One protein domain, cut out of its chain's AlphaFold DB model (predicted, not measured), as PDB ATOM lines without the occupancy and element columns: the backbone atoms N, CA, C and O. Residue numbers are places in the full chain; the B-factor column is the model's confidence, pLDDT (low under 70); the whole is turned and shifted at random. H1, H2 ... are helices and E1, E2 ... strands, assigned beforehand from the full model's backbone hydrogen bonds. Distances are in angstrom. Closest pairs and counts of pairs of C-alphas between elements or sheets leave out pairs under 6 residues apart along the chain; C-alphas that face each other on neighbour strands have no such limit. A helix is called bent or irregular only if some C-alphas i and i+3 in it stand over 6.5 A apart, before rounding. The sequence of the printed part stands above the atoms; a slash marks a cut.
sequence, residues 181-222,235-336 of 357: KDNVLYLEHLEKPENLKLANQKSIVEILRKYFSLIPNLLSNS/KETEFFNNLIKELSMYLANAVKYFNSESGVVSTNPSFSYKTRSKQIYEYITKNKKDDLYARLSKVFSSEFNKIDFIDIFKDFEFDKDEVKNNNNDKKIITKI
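This is residues 181 to 222 and 235 to 336 of the 357 residues of an uncharacterized protein of Mycoplasma capricolum subsp. capricolum 14232 (UniProt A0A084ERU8). The long helix H5 runs through the middle, and the first arm of the sharply bent helix H6, H6a, packs on it at a steep slant, while the second arm, H6b, turns off at about a right angle. The short helix H3 packs on H5 and the short helix H7 on H6b; the hairpin E1 and E2 lies toward one end of the longest axis, joined directly to H6a, and H4 lies toward the other end, while the tail, residues 314 to 336, has no named element and folds back so that residues 332 to 333 pair with residues 264 to 265 of E1. The printed part has 144 residues, with seven named helices and two antiparallel strands in the order H1 H2 H3 H4 H5 E1 E2 H6 H7, and its class is mostly helix. It is compact, with a radius of gyration of the C-alphas of 16.3 A and spans of 50 by 37 by 20 A.

H1 covers residues 187 to 190 and begins at C-alpha 187, (252.997, 259.972, 411.529). H2 is residues 193 to 198, H3 204 to 209 and H4 215 to 222. H5, residues 238 to 259, is 30.5 A long and begins at C-alpha 238, (245.610, 242.326, 394.235). E1 is residues 263 to 266 and E2 residues 272 to 275. H6, residues 276 to 301, was assigned as one helix by its hydrogen bonds but is bent, with C-alphas 287 and 290 8.1 A apart; its arms are H6a, residues 276 to 287, 15.9 A, and H6b, residues 290 to 301, 16.2 A. H7, residues 309 to 313, ends at C-alpha 313, (255.573, 254.303, 408.181).

H5, with residues 244 to 252 alone, touches H6a at a steep tilt of 53 degrees, opposite ways; the closest C-alphas, of Met 249 and Ser 277, are 5.0 A apart. H3 touches H5 at a shallow tilt of 26 degrees, opposite ways, closest at the C-alphas of Ile 204 and Tyr 250, 7.5 A. H6b touches H7, closest at the C-alphas of Arg 295 and Ile 312, 5.8 A. With residues 297 to 301 alone, H6b also touches H4, closest at the C-alphas of Pro 216 and Phe 300, 6.5 A. H1 only just touches H7, with 3 pairs of C-alphas within 8 A, closest Leu 187 and Ile 310, 5.7 A. H2 is close to H1 but not clearly touching, with the C-alphas of Leu 190 and Leu 196 6.4 A apart. In the hairpin E1 and E2, N 264 and O 274 are within hydrogen-bond range at 2.9 A. Every O i to N i+4 pair is within range in H2, H3, H4, H5, H6a and H6b; H7 has 0 of 1, but 2 of 2 O i to N i+3 pairs, and H1 is too short for an i+4 pair.

The C-alphas of Glu 303 and Asn 328, the two farthest apart, are 51.2 A apart. Residues 223 to 234 are not printed, with 10.8 A between C-alphas 222 and 235. Of the links printed whole, H6 to H7 is short and the others tight. Confidence is low, under 70, in 36 residues, among them 215 to 222, 302 to 307 and 319 to 336.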
ATOM      1  N   LYS A 181     258.643 267.529 407.669       82.56
ATOM      2  CA  LYS A 181     259.930 268.242 407.628       82.56
ATOM      3  C   LYS A 181     260.883 267.506 406.696       82.56
ATOM      4  O   LYS A 181     260.911 266.285 406.723       82.56
ATOM      5  N   ASP A 182     261.636 268.227 405.866       77.00
ATOM      6  CA  ASP A 182     262.676 267.644 404.998       77.00
ATOM      7  C   ASP A 182     262.195 266.439 404.155       77.00
ATOM      8  O   ASP A 182     262.924 265.481 403.923       77.00
ATOM      9  N   ASN A 183     260.939 266.495 403.686       76.88
ATOM     10  CA  ASN A 183     260.241 265.431 402.943       76.88
ATOM     11  C   ASN A 183     260.041 264.112 403.724       76.88
ATOM     12  O   ASN A 183     259.769 263.065 403.131       76.88
ATOM     13  N   VAL A 184     260.141 264.178 405.051       82.25
ATOM     14  CA  VAL A 184     259.787 263.127 406.007       82.25
ATOM     15  C   VAL A 184     258.413 263.437 406.592       82.25
ATOM     16  O   VAL A 184     258.141 264.570 407.003       82.25
ATOM     17  N   LEU A 185     257.540 262.432 406.629       86.00
ATOM     18  CA  LEU A 185     256.243 262.501 407.297       86.00
ATOM     19  C   LEU A 185     256.338 261.917 408.716       86.00
ATOM     20  O   LEU A 185     256.600 260.726 408.884       86.00
ATOM     21  N   TYR A 186     256.040 262.732 409.726       88.00
ATOM     22  CA  TYR A 186     255.993 262.316 411.129       88.00
ATOM     23  C   TYR A 186     254.581 261.851 411.483       88.00
ATOM     24  O   TYR A 186     253.728 262.637 411.912       88.00
ATOM     25  N   LEU A 187     254.318 260.555 411.286       87.25
ATOM     26  CA  LEU A 187     252.997 259.972 411.529       87.25
ATOM     27  C   LEU A 187     252.502 260.155 412.968       87.25
ATOM     28  O   LEU A 187     251.317 260.387 413.170       87.25
ATOM     29  N   GLU A 188     253.392 260.129 413.956       87.31
ATOM     30  CA  GLU A 188     253.058 260.380 415.365       87.31
ATOM     31  C   GLU A 188     252.415 261.754 415.596       87.31
ATOM     32  O   GLU A 188     251.556 261.926 416.461       87.31
ATOM     33  N   HIS A 189     252.808 262.753 414.806       88.44
ATOM     34  CA  HIS A 189     252.205 264.075 414.851       88.44
ATOM     35  C   HIS A 189     250.925 264.120 414.024       88.44
ATOM     36  O   HIS A 189     249.954 264.744 414.452       88.44
ATOM     37  N   LEU A 190     250.898 263.452 412.869       87.81
ATOM     38  CA  LEU A 190     249.718 263.374 412.010       87.81
ATOM     39  C   LEU A 190     248.528 262.695 412.706       87.81
ATOM     40  O   LEU A 190     247.404 263.179 412.595       87.81
ATOM     41  N   GLU A 191     248.778 261.606 413.434       88.94
ATOM     42  CA  GLU A 191     247.769 260.784 414.116       88.94
ATOM     43  C   GLU A 191     247.166 261.453 415.364       88.94
ATOM     44  O   GLU A 191     246.226 260.926 415.959       88.94
ATOM     45  N   LYS A 192     247.631 262.653 415.745       89.12
ATOM     46  CA  LYS A 192     246.960 263.449 416.780       89.12
ATOM     47  C   LYS A 192     245.543 263.825 416.312       89.12
ATOM     48  O   LYS A 192     245.393 264.329 415.195       89.12
ATOM     49  N   PRO A 193     244.499 263.685 417.155       88.31
ATOM     50  CA  PRO A 193     243.108 263.935 416.753       88.31
ATOM     51  C   PRO A 193     242.858 265.314 416.125       88.31
ATOM     52  O   PRO A 193     242.074 265.443 415.185       88.31
ATOM     53  N   GLU A 194     243.544 266.345 416.619       86.94
ATOM     54  CA  GLU A 194     243.507 267.709 416.080       86.94
ATOM     55  C   GLU A 194     243.974 267.780 414.619       86.94
ATOM     56  O   GLU A 194     243.294 268.364 413.777       86.94
ATOM     57  N   ASN A 195     245.076 267.105 414.293       86.94
ATOM     58  CA  ASN A 195     245.671 267.089 412.962       86.94
ATOM     59  C   ASN A 195     244.866 266.216 411.997       86.94
ATOM     60  O   ASN A 195     244.639 266.619 410.855       86.94
ATOM     61  N   LEU A 196     244.340 265.079 412.467       88.19
ATOM     62  CA  LEU A 196     243.402 264.255 411.701       88.19
ATOM     63  C   LEU A 196     242.140 265.045 411.318       88.19
ATOM     64  O   LEU A 196     241.678 264.968 410.178       88.19
ATOM     65  N   LYS A 197     241.610 265.851 412.248       86.19
ATOM     66  CA  LYS A 197     240.457 266.726 412.003       86.19
ATOM     67  C   LYS A 197     240.782 267.822 410.988       86.19
ATOM     68  O   LYS A 197     239.971 268.060 410.095       86.19
ATOM     69  N   LEU A 198     241.949 268.461 411.100       82.00
ATOM     70  CA  LEU A 198     242.397 269.500 410.163       82.00
ATOM     71  C   LEU A 198     242.587 268.956 408.742       82.00
ATOM     72  O   LEU A 198     242.147 269.586 407.785       82.00
ATOM     73  N   ALA A 199     243.157 267.757 408.608       79.50
ATOM     74  CA  ALA A 199     243.305 267.068 407.328       79.50
ATOM     75  C   ALA A 199     242.026 266.342 406.862       79.50
ATOM     76  O   ALA A 199     242.045 265.658 405.838       79.50
ATOM     77  N   ASN A 200     240.916 266.460 407.605       81.88
ATOM     78  CA  ASN A 200     239.648 265.778 407.335       81.88
ATOM     79  C   ASN A 200     239.841 264.286 406.986       81.88
ATOM     80  O   ASN A 200     239.270 263.768 406.021       81.88
ATOM     81  N   GLN A 201     240.694 263.605 407.750       87.06
ATOM     82  CA  GLN A 201     241.083 262.225 407.490       87.06
ATOM     83  C   GLN A 201     240.792 261.320 408.684       87.06
ATOM     84  O   GLN A 201     240.722 261.751 409.833       87.06
ATOM     85  N   LYS A 202     240.629 260.029 408.395       89.94
ATOM     86  CA  LYS A 202     240.562 258.991 409.424       89.94
ATOM     87  C   LYS A 202     241.978 258.614 409.858       89.94
ATOM     88  O   LYS A 202     242.895 258.727 409.052       89.94
ATOM     89  N   SER A 203     242.126 258.127 411.089       89.38
ATOM     90  CA  SER A 203     243.374 257.511 411.563       89.38
ATOM     91  C   SER A 203     243.800 256.358 410.648       89.38
ATOM     92  O   SER A 203     242.943 255.644 410.112       89.38
ATOM     93  N   ILE A 204     245.108 256.122 410.524       86.56
ATOM     94  CA  ILE A 204     245.667 254.961 409.822       86.56
ATOM     95  C   ILE A 204     245.061 253.641 410.314       86.56
ATOM     96  O   ILE A 204     244.808 252.735 409.522       86.56
ATOM     97  N   VAL A 205     244.731 253.552 411.605       85.50
ATOM     98  CA  VAL A 205     244.095 252.380 412.213       85.50
ATOM     99  C   VAL A 205     242.725 252.110 411.591       85.50
ATOM    100  O   VAL A 205     242.398 250.977 411.248       85.50
ATOM    101  N   GLU A 206     241.923 253.158 411.409       87.00
ATOM    102  CA  GLU A 206     240.598 253.066 410.789       87.00
ATOM    103  C   GLU A 206     240.690 252.733 409.294       87.00
ATOM    104  O   GLU A 206     239.849 251.997 408.776       87.00
ATOM    105  N   ILE A 207     241.719 253.234 408.597       86.75
ATOM    106  CA  ILE A 207     242.000 252.859 407.201       86.75
ATOM    107  C   ILE A 207     242.320 251.365 407.108       86.75
ATOM    108  O   ILE A 207     241.770 250.656 406.263       86.75
ATOM    109  N   LEU A 208     243.169 250.872 408.010       82.62
ATOM    110  CA  LEU A 208     243.609 249.485 408.015       82.62
ATOM    111  C   LEU A 208     242.535 248.514 408.534       82.62
ATOM    112  O   LEU A 208     242.558 247.341 408.163       82.62
ATOM    113  N   ARG A 209     241.556 248.987 409.320       82.12
ATOM    114  CA  ARG A 209     240.561 248.144 410.007       82.12
ATOM    115  C   ARG A 209     239.837 247.154 409.111       82.12
ATOM    116  O   ARG A 209     239.654 245.999 409.481       82.12
ATOM    117  N   LYS A 210     239.443 247.581 407.918       81.56
ATOM    118  CA  LYS A 210     238.714 246.717 406.977       81.56
ATOM    119  C   LYS A 210     239.540 245.551 406.429       81.56
ATOM    120  O   LYS A 210     238.976 244.628 405.855       81.56
ATOM    121  N   TYR A 211     240.857 245.600 406.588       79.50
ATOM    122  CA  TYR A 211     241.767 244.559 406.132       79.50
ATOM    123  C   TYR A 211     242.071 243.529 407.226       79.50
ATOM    124  O   TYR A 211     242.561 242.444 406.918       79.50
ATOM    125  N   PHE A 212     241.740 243.820 408.488       76.88
ATOM    126  CA  PHE A 212     242.112 242.984 409.634       76.88
ATOM    127  C   PHE A 212     241.549 241.570 409.559       76.88
ATOM    128  O   PHE A 212     242.239 240.629 409.922       76.88
ATOM    129  N   SER A 213     240.321 241.401 409.073       69.38
ATOM    130  CA  SER A 213     239.682 240.084 408.968       69.38
ATOM    131  C   SER A 213     240.229 239.231 407.822       69.38
ATOM    132  O   SER A 213     240.060 238.016 407.825       69.38
ATOM    133  N   LEU A 214     240.874 239.853 406.833       71.31
ATOM    134  CA  LEU A 214     241.305 239.188 405.603       71.31
ATOM    135  C   LEU A 214     242.783 238.799 405.652       71.31
ATOM    136  O   LEU A 214     243.177 237.782 405.085       71.31
ATOM    137  N   ILE A 215     243.604 239.585 406.349       67.94
ATOM    138  CA  ILE A 215     245.056 239.397 406.355       67.94
ATOM    139  C   ILE A 215     245.509 238.125 407.076       67.94
ATOM    140  O   ILE A 215     246.347 237.433 406.502       67.94
ATOM    141  N   PRO A 216     244.980 237.753 408.256       66.69
ATOM    142  CA  PRO A 216     245.376 236.517 408.922       66.69
ATOM    143  C   PRO A 216     245.188 235.288 408.026       66.69
ATOM    144  O   PRO A 216     246.111 234.489 407.909       66.69
ATOM    145  N   ASN A 217     244.059 235.207 407.309       66.00
ATOM    146  CA  ASN A 217     243.751 234.119 406.372       66.00
ATOM    147  C   ASN A 217     244.693 234.101 405.157       66.00
ATOM    148  O   ASN A 217     245.091 233.046 404.667       66.00
ATOM    149  N   LEU A 218     245.067 235.280 404.656       67.62
ATOM    150  CA  LEU A 218     246.036 235.409 403.569       67.62
ATOM    151  C   LEU A 218     247.442 234.985 404.031       67.62
ATOM    152  O   LEU A 218     248.127 234.234 403.336       67.62
ATOM    153  N   LEU A 219     247.859 235.409 405.226       65.69
ATOM    154  CA  LEU A 219     249.160 235.071 405.803       65.69
ATOM    155  C   LEU A 219     249.267 233.585 406.180       65.69
ATOM    156  O   LEU A 219     250.332 232.999 405.976       65.69
ATOM    157  N   SER A 220     248.199 232.956 406.682       63.12
ATOM    158  CA  SER A 220     248.176 231.525 407.024       63.12
ATOM    159  C   SER A 220     248.243 230.631 405.784       63.12
ATOM    160  O   SER A 220     249.067 229.720 405.738       63.12
ATOM    161  N   ASN A 221     247.486 230.955 404.729       55.50
ATOM    162  CA  ASN A 221     247.485 230.191 403.475       55.50
ATOM    163  C   ASN A 221     248.844 230.215 402.754       55.50
ATOM    164  O   ASN A 221     249.163 229.301 401.995       55.50
ATOM    165  N   SER A 222     249.679 231.230 403.013       52.91
ATOM    166  CA  SER A 222     251.055 231.283 402.497       52.91
ATOM    167  C   SER A 222     252.017 230.312 403.196       52.91
ATOM    168  O   SER A 222     253.065 229.990 402.639       52.91
ATOM    169  N   LYS A 235     252.857 239.518 398.366       70.56
ATOM    170  CA  LYS A 235     253.191 240.903 398.019       70.56
ATOM    171  C   LYS A 235     252.729 241.307 396.610       70.56
ATOM    172  O   LYS A 235     252.559 242.489 396.346       70.56
ATOM    173  N   GLU A 236     252.527 240.357 395.706       72.88
ATOM    174  CA  GLU A 236     252.009 240.565 394.345       72.88
ATOM    175  C   GLU A 236     250.494 240.360 394.232       72.88
ATOM    176  O   GLU A 236     249.930 240.489 393.147       72.88
ATOM    177  N   THR A 237     249.809 240.069 395.340       78.25
ATOM    178  CA  THR A 237     248.353 239.901 395.321       78.25
ATOM    179  C   THR A 237     247.643 241.230 395.077       78.25
ATOM    180  O   THR A 237     248.073 242.296 395.531       78.25
ATOM    181  N   GLU A 238     246.492 241.167 394.406       83.38
ATOM    182  CA  GLU A 238     245.610 242.326 394.235       83.38
ATOM    183  C   GLU A 238     245.237 242.950 395.588       83.38
ATOM    184  O   GLU A 238     245.217 244.172 395.732       83.38
ATOM    185  N   PHE A 239     245.029 242.106 396.599       83.62
ATOM    186  CA  PHE A 239     244.759 242.520 397.967       83.62
ATOM    187  C   PHE A 239     245.858 243.435 398.527       83.62
ATOM    188  O   PHE A 239     245.569 244.549 398.968       83.62
ATOM    189  N   PHE A 240     247.121 242.993 398.483       82.19
ATOM    190  CA  PHE A 240     248.237 243.774 399.018       82.19
ATOM    191  C   PHE A 240     248.460 245.058 398.211       82.19
ATOM    192  O   PHE A 240     248.688 246.124 398.781       82.19
ATOM    193  N   ASN A 241     248.294 244.998 396.888       86.06
ATOM    194  CA  ASN A 241     248.362 246.186 396.040       86.06
ATOM    195  C   ASN A 241     247.256 247.200 396.378       86.06
ATOM    196  O   ASN A 241     247.514 248.403 396.408       86.06
ATOM    197  N   ASN A 242     246.036 246.746 396.676       87.50
ATOM    198  CA  ASN A 242     244.944 247.625 397.098       87.50
ATOM    199  C   ASN A 242     245.207 248.250 398.473       87.50
ATOM    200  O   ASN A 242     244.949 249.438 398.652       87.50
ATOM    201  N   LEU A 243     245.803 247.501 399.403       87.88
ATOM    202  CA  LEU A 243     246.248 248.034 400.689       87.88
ATOM    203  C   LEU A 243     247.274 249.168 400.515       87.88
ATOM    204  O   LEU A 243     247.113 250.242 401.093       87.88
ATOM    205  N   ILE A 244     248.293 248.969 399.668       88.56
ATOM    206  CA  ILE A 244     249.286 250.017 399.378       88.56
ATOM    207  C   ILE A 244     248.614 251.240 398.747       88.56
ATOM    208  O   ILE A 244     248.957 252.363 399.115       88.56
ATOM    209  N   LYS A 245     247.657 251.066 397.822       89.75
ATOM    210  CA  LYS A 245     246.931 252.199 397.214       89.75
ATOM    211  C   LYS A 245     246.263 253.065 398.275       89.75
ATOM    212  O   LYS A 245     246.390 254.286 398.225       89.75
ATOM    213  N   GLU A 246     245.595 252.458 399.246       88.62
ATOM    214  CA  GLU A 246     244.901 253.213 400.289       88.62
ATOM    215  C   GLU A 246     245.841 253.913 401.254       88.62
ATOM    216  O   GLU A 246     245.632 255.084 401.569       88.62
ATOM    217  N   LEU A 247     246.912 253.235 401.659       88.94
ATOM    218  CA  LEU A 247     247.958 253.849 402.470       88.94
ATOM    219  C   LEU A 247     248.612 255.013 401.718       88.94
ATOM    220  O   LEU A 247     248.806 256.085 402.277       88.94
ATOM    221  N   SER A 248     248.842 254.863 400.415       89.88
ATOM    222  CA  SER A 248     249.379 255.938 399.574       89.88
ATOM    223  C   SER A 248     248.428 257.130 399.470       89.88
ATOM    224  O   SER A 248     248.877 258.272 399.440       89.88
ATOM    225  N   MET A 249     247.113 256.892 399.427       89.00
ATOM    226  CA  MET A 249     246.105 257.957 399.451       89.00
ATOM    227  C   MET A 249     246.064 258.673 400.802       89.00
ATOM    228  O   MET A 249     245.994 259.899 400.832       89.00
ATOM    229  N   TYR A 250     246.141 257.920 401.900       89.50
ATOM    230  CA  TYR A 250     246.224 258.462 403.253       89.50
ATOM    231  C   TYR A 250     247.442 259.390 403.406       89.50
ATOM    232  O   TYR A 250     247.293 260.566 403.739       89.50
ATOM    233  N   LEU A 251     248.632 258.907 403.038       88.62
ATOM    234  CA  LEU A 251     249.878 259.679 403.093       88.62
ATOM    235  C   LEU A 251     249.836 260.904 402.162       88.62
ATOM    236  O   LEU A 251     250.261 261.993 402.542       88.62
ATOM    237  N   ALA A 252     249.276 260.761 400.957       88.12
ATOM    238  CA  ALA A 252     249.137 261.872 400.018       88.12
ATOM    239  C   ALA A 252     248.210 262.979 400.535       88.12
ATOM    240  O   ALA A 252     248.488 264.152 400.299       88.12
ATOM    241  N   ASN A 253     247.135 262.633 401.248       86.50
ATOM    242  CA  ASN A 253     246.258 263.627 401.861       86.50
ATOM    243  C   ASN A 253     246.978 264.390 402.977       86.50
ATOM    244  O   ASN A 253     246.873 265.613 403.031       86.50
ATOM    245  N   ALA A 254     247.781 263.713 403.799       86.56
ATOM    246  CA  ALA A 254     248.616 264.386 404.787       86.56
ATOM    247  C   ALA A 254     249.585 265.389 404.134       86.56
ATOM    248  O   ALA A 254     249.649 266.550 404.539       86.56
ATOM    249  N   VAL A 255     250.270 264.974 403.064       85.44
ATOM    250  CA  VAL A 255     251.155 265.847 402.273       85.44
ATOM    251  C   VAL A 255     250.392 267.036 401.678       85.44
ATOM    252  O   VAL A 255     250.842 268.177 401.794       85.44
ATOM    253  N   LYS A 256     249.193 266.811 401.132       85.56
ATOM    254  CA  LYS A 256     248.313 267.872 400.631       85.56
ATOM    255  C   LYS A 256     247.966 268.895 401.713       85.56
ATOM    256  O   LYS A 256     248.087 270.082 401.459       85.56
ATOM    257  N   TYR A 257     247.523 268.485 402.897       84.31
ATOM    258  CA  TYR A 257     247.058 269.446 403.903       84.31
ATOM    259  C   TYR A 257     248.211 270.158 404.623       84.31
ATOM    260  O   TYR A 257     248.150 271.368 404.817       84.31
ATOM    261  N   PHE A 258     249.287 269.448 404.979       83.25
ATOM    262  CA  PHE A 258     250.367 270.017 405.799       83.25
ATOM    263  C   PHE A 258     251.518 270.638 404.992       83.25
ATOM    264  O   PHE A 258     252.178 271.554 405.490       83.25
ATOM    265  N   ASN A 259     251.743 270.177 403.755       78.75
ATOM    266  CA  ASN A 259     252.777 270.696 402.847       78.75
ATOM    267  C   ASN A 259     252.197 271.370 401.590       78.75
ATOM    268  O   ASN A 259     252.948 271.929 400.794       78.75
ATOM    269  N   SER A 260     250.867 271.345 401.410       74.81
ATOM    270  CA  SER A 260     250.188 271.921 400.241       74.81
ATOM    271  C   SER A 260     250.705 271.375 398.913       74.81
ATOM    272  O   SER A 260     250.937 272.123 397.968       74.81
ATOM    273  N   GLU A 261     250.866 270.053 398.847       76.12
ATOM    274  CA  GLU A 261     251.481 269.384 397.706       76.12
ATOM    275  C   GLU A 261     250.609 268.302 397.071       76.12
ATOM    276  O   GLU A 261     249.964 267.503 397.751       76.12
ATOM    277  N   SER A 262     250.532 268.313 395.736       69.38
ATOM    278  CA  SER A 262     249.520 267.569 394.973       69.38
ATOM    279  C   SER A 262     250.085 266.438 394.116       69.38
ATOM    280  O   SER A 262     249.369 265.481 393.813       69.38
ATOM    281  N   GLY A 263     251.358 266.518 393.726       75.94
ATOM    282  CA  GLY A 263     251.992 265.635 392.748       75.94
ATOM    283  C   GLY A 263     253.149 266.282 391.981       75.94
ATOM    284  O   GLY A 263     253.743 267.265 392.433       75.94
ATOM    285  N   VAL A 264     253.456 265.724 390.812       76.56
ATOM    286  CA  VAL A 264     254.523 266.179 389.912       76.56
ATOM    287  C   VAL A 264     253.948 266.407 388.520       76.56
ATOM    288  O   VAL A 264     253.288 265.534 387.950       76.56
ATOM    289  N   VAL A 265     254.221 267.583 387.964       73.69
ATOM    290  CA  VAL A 265     253.933 267.905 386.563       73.69
ATOM    291  C   VAL A 265     255.217 267.735 385.759       73.69
ATOM    292  O   VAL A 265     256.265 268.245 386.156       73.69
ATOM    293  N   SER A 266     255.126 267.047 384.621       75.81
ATOM    294  CA  SER A 266     256.182 267.010 383.604       75.81
ATOM    295  C   SER A 266     255.627 267.539 382.289       75.81
ATOM    296  O   SER A 266     254.542 267.147 381.868       75.81
ATOM    297  N   THR A 267     256.356 268.445 381.643       69.56
ATOM    298  CA  THR A 267     255.902 269.108 380.407       69.56
ATOM    299  C   THR A 267     256.753 268.767 379.183       69.56
ATOM    300  O   THR A 267     256.592 269.406 378.149       69.56
ATOM    301  N   ASN A 268     257.680 267.814 379.298       66.94
ATOM    302  CA  ASN A 268     258.620 267.420 378.249       66.94
ATOM    303  C   ASN A 268     258.733 265.882 378.206       66.94
ATOM    304  O   ASN A 268     258.880 265.287 379.275       66.94
ATOM    305  N   PRO A 269     258.629 265.217 377.036       70.94
ATOM    306  CA  PRO A 269     258.254 265.750 375.715       70.94
ATOM    307  C   PRO A 269     256.756 266.059 375.570       70.94
ATOM    308  O   PRO A 269     256.340 266.674 374.593       70.94
ATOM    309  N   SER A 270     255.930 265.641 376.532       78.56
ATOM    310  CA  SER A 270     254.490 265.903 376.550       78.56
ATOM    311  C   SER A 270     254.002 266.179 377.970       78.56
ATOM    312  O   SER A 270     254.644 265.793 378.949       78.56
ATOM    313  N   PHE A 271     252.870 266.873 378.078       76.50
ATOM    314  CA  PHE A 271     252.203 267.152 379.337       76.50
ATOM    315  C   PHE A 271     251.773 265.849 380.009       76.50
ATOM    316  O   PHE A 271     251.006 265.057 379.459       76.50
ATOM    317  N   SER A 272     252.218 265.673 381.246       79.38
ATOM    318  CA  SER A 272     251.759 264.623 382.135       79.38
ATOM    319  C   SER A 272     251.672 265.142 383.563       79.38
ATOM    320  O   SER A 272     252.460 265.981 384.008       79.38
ATOM    321  N   TYR A 273     250.699 264.607 384.290       77.75
ATOM    322  CA  TYR A 273     250.536 264.844 385.709       77.75
ATOM    323  C   TYR A 273     250.536 263.510 386.443       77.75
ATOM    324  O   TYR A 273     249.817 262.570 386.086       77.75
ATOM    325  N   LYS A 274     251.362 263.430 387.481       80.31
ATOM    326  CA  LYS A 274     251.427 262.295 388.392       80.31
ATOM    327  C   LYS A 274     250.944 262.761 389.757       80.31
ATOM    328  O   LYS A 274     251.590 263.595 390.382       80.31
ATOM    329  N   THR A 275     249.813 262.231 390.220       80.25
ATOM    330  CA  THR A 275     249.285 262.554 391.555       80.25
ATOM    331  C   THR A 275     250.273 262.130 392.642       80.25
ATOM    332  O   THR A 275     250.980 261.129 392.495       80.25
ATOM    333  N   ARG A 276     250.271 262.831 393.781       82.81
ATOM    334  CA  ARG A 276     251.088 262.475 394.951       82.81
ATOM    335  C   ARG A 276     250.778 261.067 395.452       82.81
ATOM    336  O   ARG A 276     251.690 260.325 395.785       82.81
ATOM    337  N   SER A 277     249.510 260.659 395.412       86.12
ATOM    338  CA  SER A 277     249.102 259.287 395.740       86.12
ATOM    339  C   SER A 277     249.756 258.251 394.825       86.12
ATOM    340  O   SER A 277     250.256 257.240 395.308       86.12
ATOM    341  N   LYS A 278     249.815 258.509 393.513       85.88
ATOM    342  CA  LYS A 278     250.467 257.619 392.545       85.88
ATOM    343  C   LYS A 278     251.985 257.604 392.728       85.88
ATOM    344  O   LYS A 278     252.601 256.552 392.624       85.88
ATOM    345  N   GLN A 279     252.587 258.753 393.019       84.00
ATOM    346  CA  GLN A 279     254.013 258.870 393.322       84.00
ATOM    347  C   GLN A 279     254.408 258.072 394.563       84.00
ATOM    348  O   GLN A 279     255.311 257.244 394.477       84.00
ATOM    349  N   ILE A 280     253.682 258.249 395.669       86.31
ATOM    350  CA  ILE A 280     253.888 257.499 396.912       86.31
ATOM    351  C   ILE A 280     253.681 255.999 396.677       86.31
ATOM    352  O   ILE A 280     254.506 255.196 397.105       86.31
ATOM    353  N   TYR A 281     252.638 255.613 395.939       89.31
ATOM    354  CA  TYR A 281     252.387 254.214 395.585       89.31
ATOM    355  C   TYR A 281     253.560 253.594 394.813       89.31
ATOM    356  O   TYR A 281     254.053 252.525 395.173       89.31
ATOM    357  N   GLU A 282     254.032 254.261 393.759       87.25
ATOM    358  CA  GLU A 282     255.163 253.783 392.960       87.25
ATOM    359  C   GLU A 282     256.458 253.721 393.780       87.25
ATOM    360  O   GLU A 282     257.210 252.758 393.666       87.25
ATOM    361  N   TYR A 283     256.693 254.698 394.659       85.19
ATOM    362  CA  TYR A 283     257.829 254.674 395.577       85.19
ATOM    363  C   TYR A 283     257.762 253.477 396.531       85.19
ATOM    364  O   TYR A 283     258.730 252.726 396.652       85.19
ATOM    365  N   ILE A 284     256.609 253.253 397.172       86.38
ATOM    366  CA  ILE A 284     256.432 252.133 398.098       86.38
ATOM    367  C   ILE A 284     256.638 250.812 397.361       86.38
ATOM    368  O   ILE A 284     257.441 249.991 397.790       86.38
ATOM    369  N   THR A 285     255.956 250.616 396.234       86.50
ATOM    370  CA  THR A 285     256.035 249.367 395.463       86.50
ATOM    371  C   THR A 285     257.434 249.075 394.925       86.50
ATOM    372  O   THR A 285     257.816 247.910 394.877       86.50
ATOM    373  N   LYS A 286     258.211 250.101 394.560       85.69
ATOM    374  CA  LYS A 286     259.567 249.933 394.027       85.69
ATOM    375  C   LYS A 286     260.630 249.765 395.114       85.69
ATOM    376  O   LYS A 286     261.520 248.937 394.963       85.69
ATOM    377  N   ASN A 287     260.545 250.550 396.189       82.69
ATOM    378  CA  ASN A 287     261.658 250.732 397.128       82.69
ATOM    379  C   ASN A 287     261.374 250.220 398.548       82.69
ATOM    380  O   ASN A 287     262.310 249.941 399.293       82.69
ATOM    381  N   LYS A 288     260.103 250.146 398.966       83.25
ATOM    382  CA  LYS A 288     259.716 249.862 400.365       83.25
ATOM    383  C   LYS A 288     258.785 248.663 400.522       83.25
ATOM    384  O   LYS A 288     258.378 248.356 401.637       83.25
ATOM    385  N   LYS A 289     258.446 247.978 399.429       84.81
ATOM    386  CA  LYS A 289     257.398 246.951 399.383       84.81
ATOM    387  C   LYS A 289     257.649 245.813 400.367       84.81
ATOM    388  O   LYS A 289     256.734 245.400 401.075       84.81
ATOM    389  N   ASP A 290     258.890 245.344 400.435       83.75
ATOM    390  CA  ASP A 290     259.283 244.228 401.292       83.75
ATOM    391  C   ASP A 290     259.293 244.591 402.778       83.75
ATOM    392  O   ASP A 290     258.771 243.826 403.589       83.75
ATOM    393  N   ASP A 291     259.838 245.761 403.122       83.00
ATOM    394  CA  ASP A 291     259.853 246.285 404.494       83.00
ATOM    395  C   ASP A 291     258.425 246.549 404.987       83.00
ATOM    396  O   ASP A 291     258.021 246.064 406.045       83.00
ATOM    397  N   LEU A 292     257.610 247.220 404.166       83.69
ATOM    398  CA  LEU A 292     256.209 247.477 404.478       83.69
ATOM    399  C   LEU A 292     255.435 246.169 404.675       83.69
ATOM    400  O   LEU A 292     254.674 246.044 405.632       83.69
ATOM    401  N   TYR A 293     255.651 245.171 403.814       83.00
ATOM    402  CA  TYR A 293     255.053 243.850 403.987       83.00
ATOM    403  C   TYR A 293     255.447 243.206 405.319       83.00
ATOM    404  O   TYR A 293     254.582 242.679 406.013       83.00
ATOM    405  N   ALA A 294     256.729 243.243 405.694       80.81
ATOM    406  CA  ALA A 294     257.200 242.655 406.946       80.81
ATOM    407  C   ALA A 294     256.570 243.342 408.169       80.81
ATOM    408  O   ALA A 294     256.093 242.661 409.081       80.81
ATOM    409  N   ARG A 295     256.498 244.679 408.161       79.88
ATOM    410  CA  ARG A 295     255.857 245.471 409.223       79.88
ATOM    411  C   ARG A 295     254.367 245.181 409.323       79.88
ATOM    412  O   ARG A 295     253.885 244.868 410.406       79.88
ATOM    413  N   LEU A 296     253.655 245.208 408.197       80.19
ATOM    414  CA  LEU A 296     252.233 244.876 408.140       80.19
ATOM    415  C   LEU A 296     251.985 243.437 408.608       80.19
ATOM    416  O   LEU A 296     251.140 243.211 409.463       80.19
ATOM    417  N   SER A 297     252.758 242.467 408.122       77.12
ATOM    418  CA  SER A 297     252.648 241.064 408.538       77.12
ATOM    419  C   SER A 297     252.821 240.901 410.051       77.12
ATOM    420  O   SER A 297     252.035 240.198 410.688       77.12
ATOM    421  N   LYS A 298     253.785 241.613 410.652       77.06
ATOM    422  CA  LYS A 298     253.979 241.649 412.106       77.06
ATOM    423  C   LYS A 298     252.761 242.236 412.826       77.06
ATOM    424  O   LYS A 298     252.263 241.598 413.746       77.06
ATOM    425  N   VAL A 299     252.265 243.392 412.371       74.94
ATOM    426  CA  VAL A 299     251.061 244.069 412.897       74.94
ATOM    427  C   VAL A 299     249.861 243.128 412.908       74.94
ATOM    428  O   VAL A 299     249.227 242.949 413.942       74.94
ATOM    429  N   PHE A 300     249.584 242.477 411.780       74.44
ATOM    430  CA  PHE A 300     248.401 241.629 411.625       74.44
ATOM    431  C   PHE A 300     248.525 240.246 412.267       74.44
ATOM    432  O   PHE A 300     247.504 239.614 412.522       74.44
ATOM    433  N   SER A 301     249.746 239.768 412.526       72.06
ATOM    434  CA  SER A 301     249.977 238.498 413.232       72.06
ATOM    435  C   SER A 301     250.003 238.655 414.755       72.06
ATOM    436  O   SER A 301     249.870 237.672 415.477       72.06
ATOM    437  N   SER A 302     250.217 239.872 415.252       68.00
ATOM    438  CA  SER A 302     250.208 240.191 416.681       68.00
ATOM    439  C   SER A 302     248.827 240.652 417.151       68.00
ATOM    440  O   SER A 302     248.027 241.132 416.351       68.00
ATOM    441  N   GLU A 303     248.546 240.567 418.454       60.12
ATOM    442  CA  GLU A 303     247.338 241.178 419.018       60.12
ATOM    443  C   GLU A 303     247.309 242.680 418.701       60.12
ATOM    444  O   GLU A 303     248.195 243.429 419.111       60.12
ATOM    445  N   PHE A 304     246.256 243.104 418.002       58.53
ATOM    446  CA  PHE A 304     245.987 244.465 417.526       58.53
ATOM    447  C   PHE A 304     246.264 245.579 418.558       58.53
ATOM    448  O   PHE A 304     246.670 246.677 418.194       58.53
ATOM    449  N   ASN A 305     246.101 245.283 419.849       60.09
ATOM    450  CA  ASN A 305     246.273 246.236 420.945       60.09
ATOM    451  C   ASN A 305     247.740 246.443 421.375       60.09
ATOM    452  O   ASN A 305     248.002 247.295 422.221       60.09
ATOM    453  N   LYS A 306     248.685 245.645 420.861       60.12
ATOM    454  CA  LYS A 306     250.097 245.646 421.288       60.12
ATOM    455  C   LYS A 306     251.038 246.364 420.320       60.12
ATOM    456  O   LYS A 306     252.205 246.535 420.661       60.12
ATOM    457  N   ILE A 307     250.577 246.741 419.126       60.69
ATOM    458  CA  ILE A 307     251.435 247.339 418.097       60.69
ATOM    459  C   ILE A 307     251.024 248.770 417.790       60.69
ATOM    460  O   ILE A 307     249.855 249.067 417.553       60.69
ATOM    461  N   ASP A 308     252.031 249.638 417.759       71.25
ATOM    462  CA  ASP A 308     251.888 251.007 417.312       71.25
ATOM    463  C   ASP A 308     251.834 251.050 415.776       71.25
ATOM    464  O   ASP A 308     252.820 250.810 415.079       71.25
ATOM    465  N   PHE A 309     250.652 251.333 415.225       73.00
ATOM    466  CA  PHE A 309     250.445 251.460 413.780       73.00
ATOM    467  C   PHE A 309     251.250 252.612 413.164       73.00
ATOM    468  O   PHE A 309     251.478 252.616 411.952       73.00
ATOM    469  N   ILE A 310     251.713 253.555 413.988       76.69
ATOM    470  CA  ILE A 310     252.600 254.646 413.584       76.69
ATOM    471  C   ILE A 310     253.943 254.084 413.084       76.69
ATOM    472  O   ILE A 310     254.496 254.599 412.109       76.69
ATOM    473  N   ASP A 311     254.418 252.963 413.642       73.62
ATOM    474  CA  ASP A 311     255.693 252.338 413.259       73.62
ATOM    475  C   ASP A 311     255.702 251.776 411.829       73.62
ATOM    476  O   ASP A 311     256.771 251.544 411.254       73.62
ATOM    477  N   ILE A 312     254.530 251.565 411.216       74.12
ATOM    478  CA  ILE A 312     254.416 251.029 409.849       74.12
ATOM    479  C   ILE A 312     255.100 251.961 408.841       74.12
ATOM    480  O   ILE A 312     255.752 251.483 407.913       74.12
ATOM    481  N   PHE A 313     254.992 253.273 409.048       73.44
ATOM    482  CA  PHE A 313     255.573 254.303 408.181       73.44
ATOM    483  C   PHE A 313     256.364 255.337 408.980       73.44
ATOM    484  O   PHE A 313     256.430 256.506 408.597       73.44
ATOM    485  N   LYS A 314     256.953 254.917 410.101       74.25
ATOM    486  CA  LYS A 314     257.854 255.779 410.857       74.25
ATOM    487  C   LYS A 314     258.956 256.307 409.938       74.25
ATOM    488  O   LYS A 314     259.563 255.534 409.195       74.25
ATOM    489  N   ASP A 315     259.159 257.622 409.986       71.62
ATOM    490  CA  ASP A 315     260.105 258.366 409.155       71.62
ATOM    491  C   ASP A 315     259.913 258.120 407.644       71.62
ATOM    492  O   ASP A 315     260.872 257.966 406.887       71.62
ATOM    493  N   PHE A 316     258.657 258.046 407.182       80.50
ATOM    494  CA  PHE A 316     258.373 257.845 405.764       80.50
ATOM    495  C   PHE A 316     258.860 259.026 404.925       80.50
ATOM    496  O   PHE A 316     258.291 260.119 404.942       80.50
ATOM    497  N   GLU A 317     259.902 258.758 404.148       80.44
ATOM    498  CA  GLU A 317     260.421 259.644 403.118       80.44
ATOM    499  C   GLU A 317     259.665 259.413 401.810       80.44
ATOM    500  O   GLU A 317     259.669 258.302 401.277       80.44
ATOM    501  N   PHE A 318     259.044 260.457 401.263       71.25
ATOM    502  CA  PHE A 318     258.230 260.325 400.051       71.25
ATOM    503  C   PHE A 318     258.932 260.738 398.747       71.25
ATOM    504  O   PHE A 318     258.393 260.426 397.689       71.25
ATOM    505  N   ASP A 319     260.129 261.348 398.807       63.84
ATOM    506  CA  ASP A 319     260.847 261.917 397.640       63.84
ATOM    507  C   ASP A 319     262.375 261.665 397.615       63.84
ATOM    508  O   ASP A 319     263.122 262.380 396.945       63.84
ATOM    509  N   LYS A 320     262.878 260.635 398.312       63.22
ATOM    510  CA  LYS A 320     264.332 260.381 398.464       63.22
ATOM    511  C   LYS A 320     265.115 260.289 397.135       63.22
ATOM    512  O   LYS A 320     266.296 260.625 397.095       63.22
ATOM    513  N   ASP A 321     264.462 259.880 396.045       52.97
ATOM    514  CA  ASP A 321     265.100 259.630 394.742       52.97
ATOM    515  C   ASP A 321     264.900 260.757 393.704       52.97
ATOM    516  O   ASP A 321     265.467 260.689 392.612       52.97
ATOM    517  N   GLU A 322     264.118 261.807 393.994       53.91
ATOM    518  CA  GLU A 322     263.802 262.842 392.989       53.91
ATOM    519  C   GLU A 322     264.936 263.857 392.753       53.91
ATOM    520  O   GLU A 322     264.942 264.551 391.735       53.91
ATOM    521  N   VAL A 323     265.939 263.904 393.637       46.53
ATOM    522  CA  VAL A 323     267.013 264.920 393.637       46.53
ATOM    523  C   VAL A 323     268.046 264.724 392.506       46.53
ATOM    524  O   VAL A 323     268.864 265.605 392.260       46.53
ATOM    525  N   LYS A 324     268.013 263.612 391.754       42.88
ATOM    526  CA  LYS A 324     269.011 263.293 390.706       42.88
ATOM    527  C   LYS A 324     268.540 263.468 389.253       42.88
ATOM    528  O   LYS A 324     269.056 262.781 388.375       42.88
ATOM    529  N   ASN A 325     267.600 264.367 388.948       40.69
ATOM    530  CA  ASN A 325     267.244 264.628 387.544       40.69
ATOM    531  C   ASN A 325     267.867 265.918 386.995       40.69
ATOM    532  O   ASN A 325     267.510 267.027 387.378       40.69
ATOM    533  N   ASN A 326     268.784 265.715 386.047       38.53
ATOM    534  CA  ASN A 326     269.492 266.711 385.251       38.53
ATOM    535  C   ASN A 326     268.551 267.725 384.565       38.53
ATOM    536  O   ASN A 326     267.791 267.380 383.667       38.53
ATOM    537  N   ASN A 327     268.662 268.980 384.998       45.03
ATOM    538  CA  ASN A 327     268.605 270.278 384.307       45.03
ATOM    539  C   ASN A 327     267.801 270.582 383.019       45.03
ATOM    540  O   ASN A 327     267.873 271.731 382.604       45.03
ATOM    541  N   ASN A 328     266.997 269.707 382.410       42.06
ATOM    542  CA  ASN A 328     266.210 270.089 381.215       42.06
ATOM    543  C   ASN A 328     264.718 269.719 381.249       42.06
ATOM    544  O   ASN A 328     263.949 270.222 380.428       42.06
ATOM    545  N   ASP A 329     264.271 268.924 382.222       45.59
ATOM    546  CA  ASP A 329     262.847 268.670 382.423       45.59
ATOM    547  C   ASP A 329     262.304 269.635 383.471       45.59
ATOM    548  O   ASP A 329     262.727 269.610 384.626       45.59
ATOM    549  N   LYS A 330     261.344 270.485 383.085       53.44
ATOM    550  CA  LYS A 330     260.578 271.319 384.025       53.44
ATOM    551  C   LYS A 330     259.686 270.419 384.884       53.44
ATOM    552  O   LYS A 330     258.475 270.356 384.683       53.44
ATOM    553  N   LYS A 331     260.292 269.682 385.813       58.03
ATOM    554  CA  LYS A 331     259.595 268.987 386.887       58.03
ATOM    555  C   LYS A 331     259.116 270.037 387.872       58.03
ATOM    556  O   LYS A 331     259.908 270.673 388.560       58.03
ATOM    557  N   ILE A 332     257.810 270.235 387.910       57.41
ATOM    558  CA  ILE A 332     257.164 271.119 388.875       57.41
ATOM    559  C   ILE A 332     256.651 270.197 389.984       57.41
ATOM    560  O   ILE A 332     255.574 269.607 389.869       57.41
ATOM    561  N   ILE A 333     257.472 270.015 391.025       60.75
ATOM    562  CA  ILE A 333     257.047 269.397 392.289       60.75
ATOM    563  C   ILE A 333     256.135 270.404 392.946       60.75
ATOM    564  O   ILE A 333     256.673 271.399 393.423       60.75
ATOM    565  N   THR A 334     254.818 270.177 392.909       54.34
ATOM    566  CA  THR A 334     253.711 271.062 393.348       54.34
ATOM    567  C   THR A 334     253.769 271.476 394.822       54.34
ATOM    568  O   THR A 334     252.806 271.304 395.541       54.34
ATOM    569  N   LYS A 335     254.896 272.001 395.290       53.00
ATOM    570  CA  LYS A 335     255.195 272.346 396.671       53.00
ATOM    571  C   LYS A 335     254.985 273.835 396.871       53.00
ATOM    572  O   LYS A 335     255.468 274.645 396.080       53.00
ATOM    573  N   ILE A 336     254.333 274.193 397.967       44.44
ATOM    574  CA  ILE A 336     254.429 275.550 398.485       44.44
ATOM    575  C   ILE A 336     255.748 275.642 399.237       44.44
ATOM    576  O   ILE A 336     255.976 274.935 400.220       44.44
TER     577      ILE A 336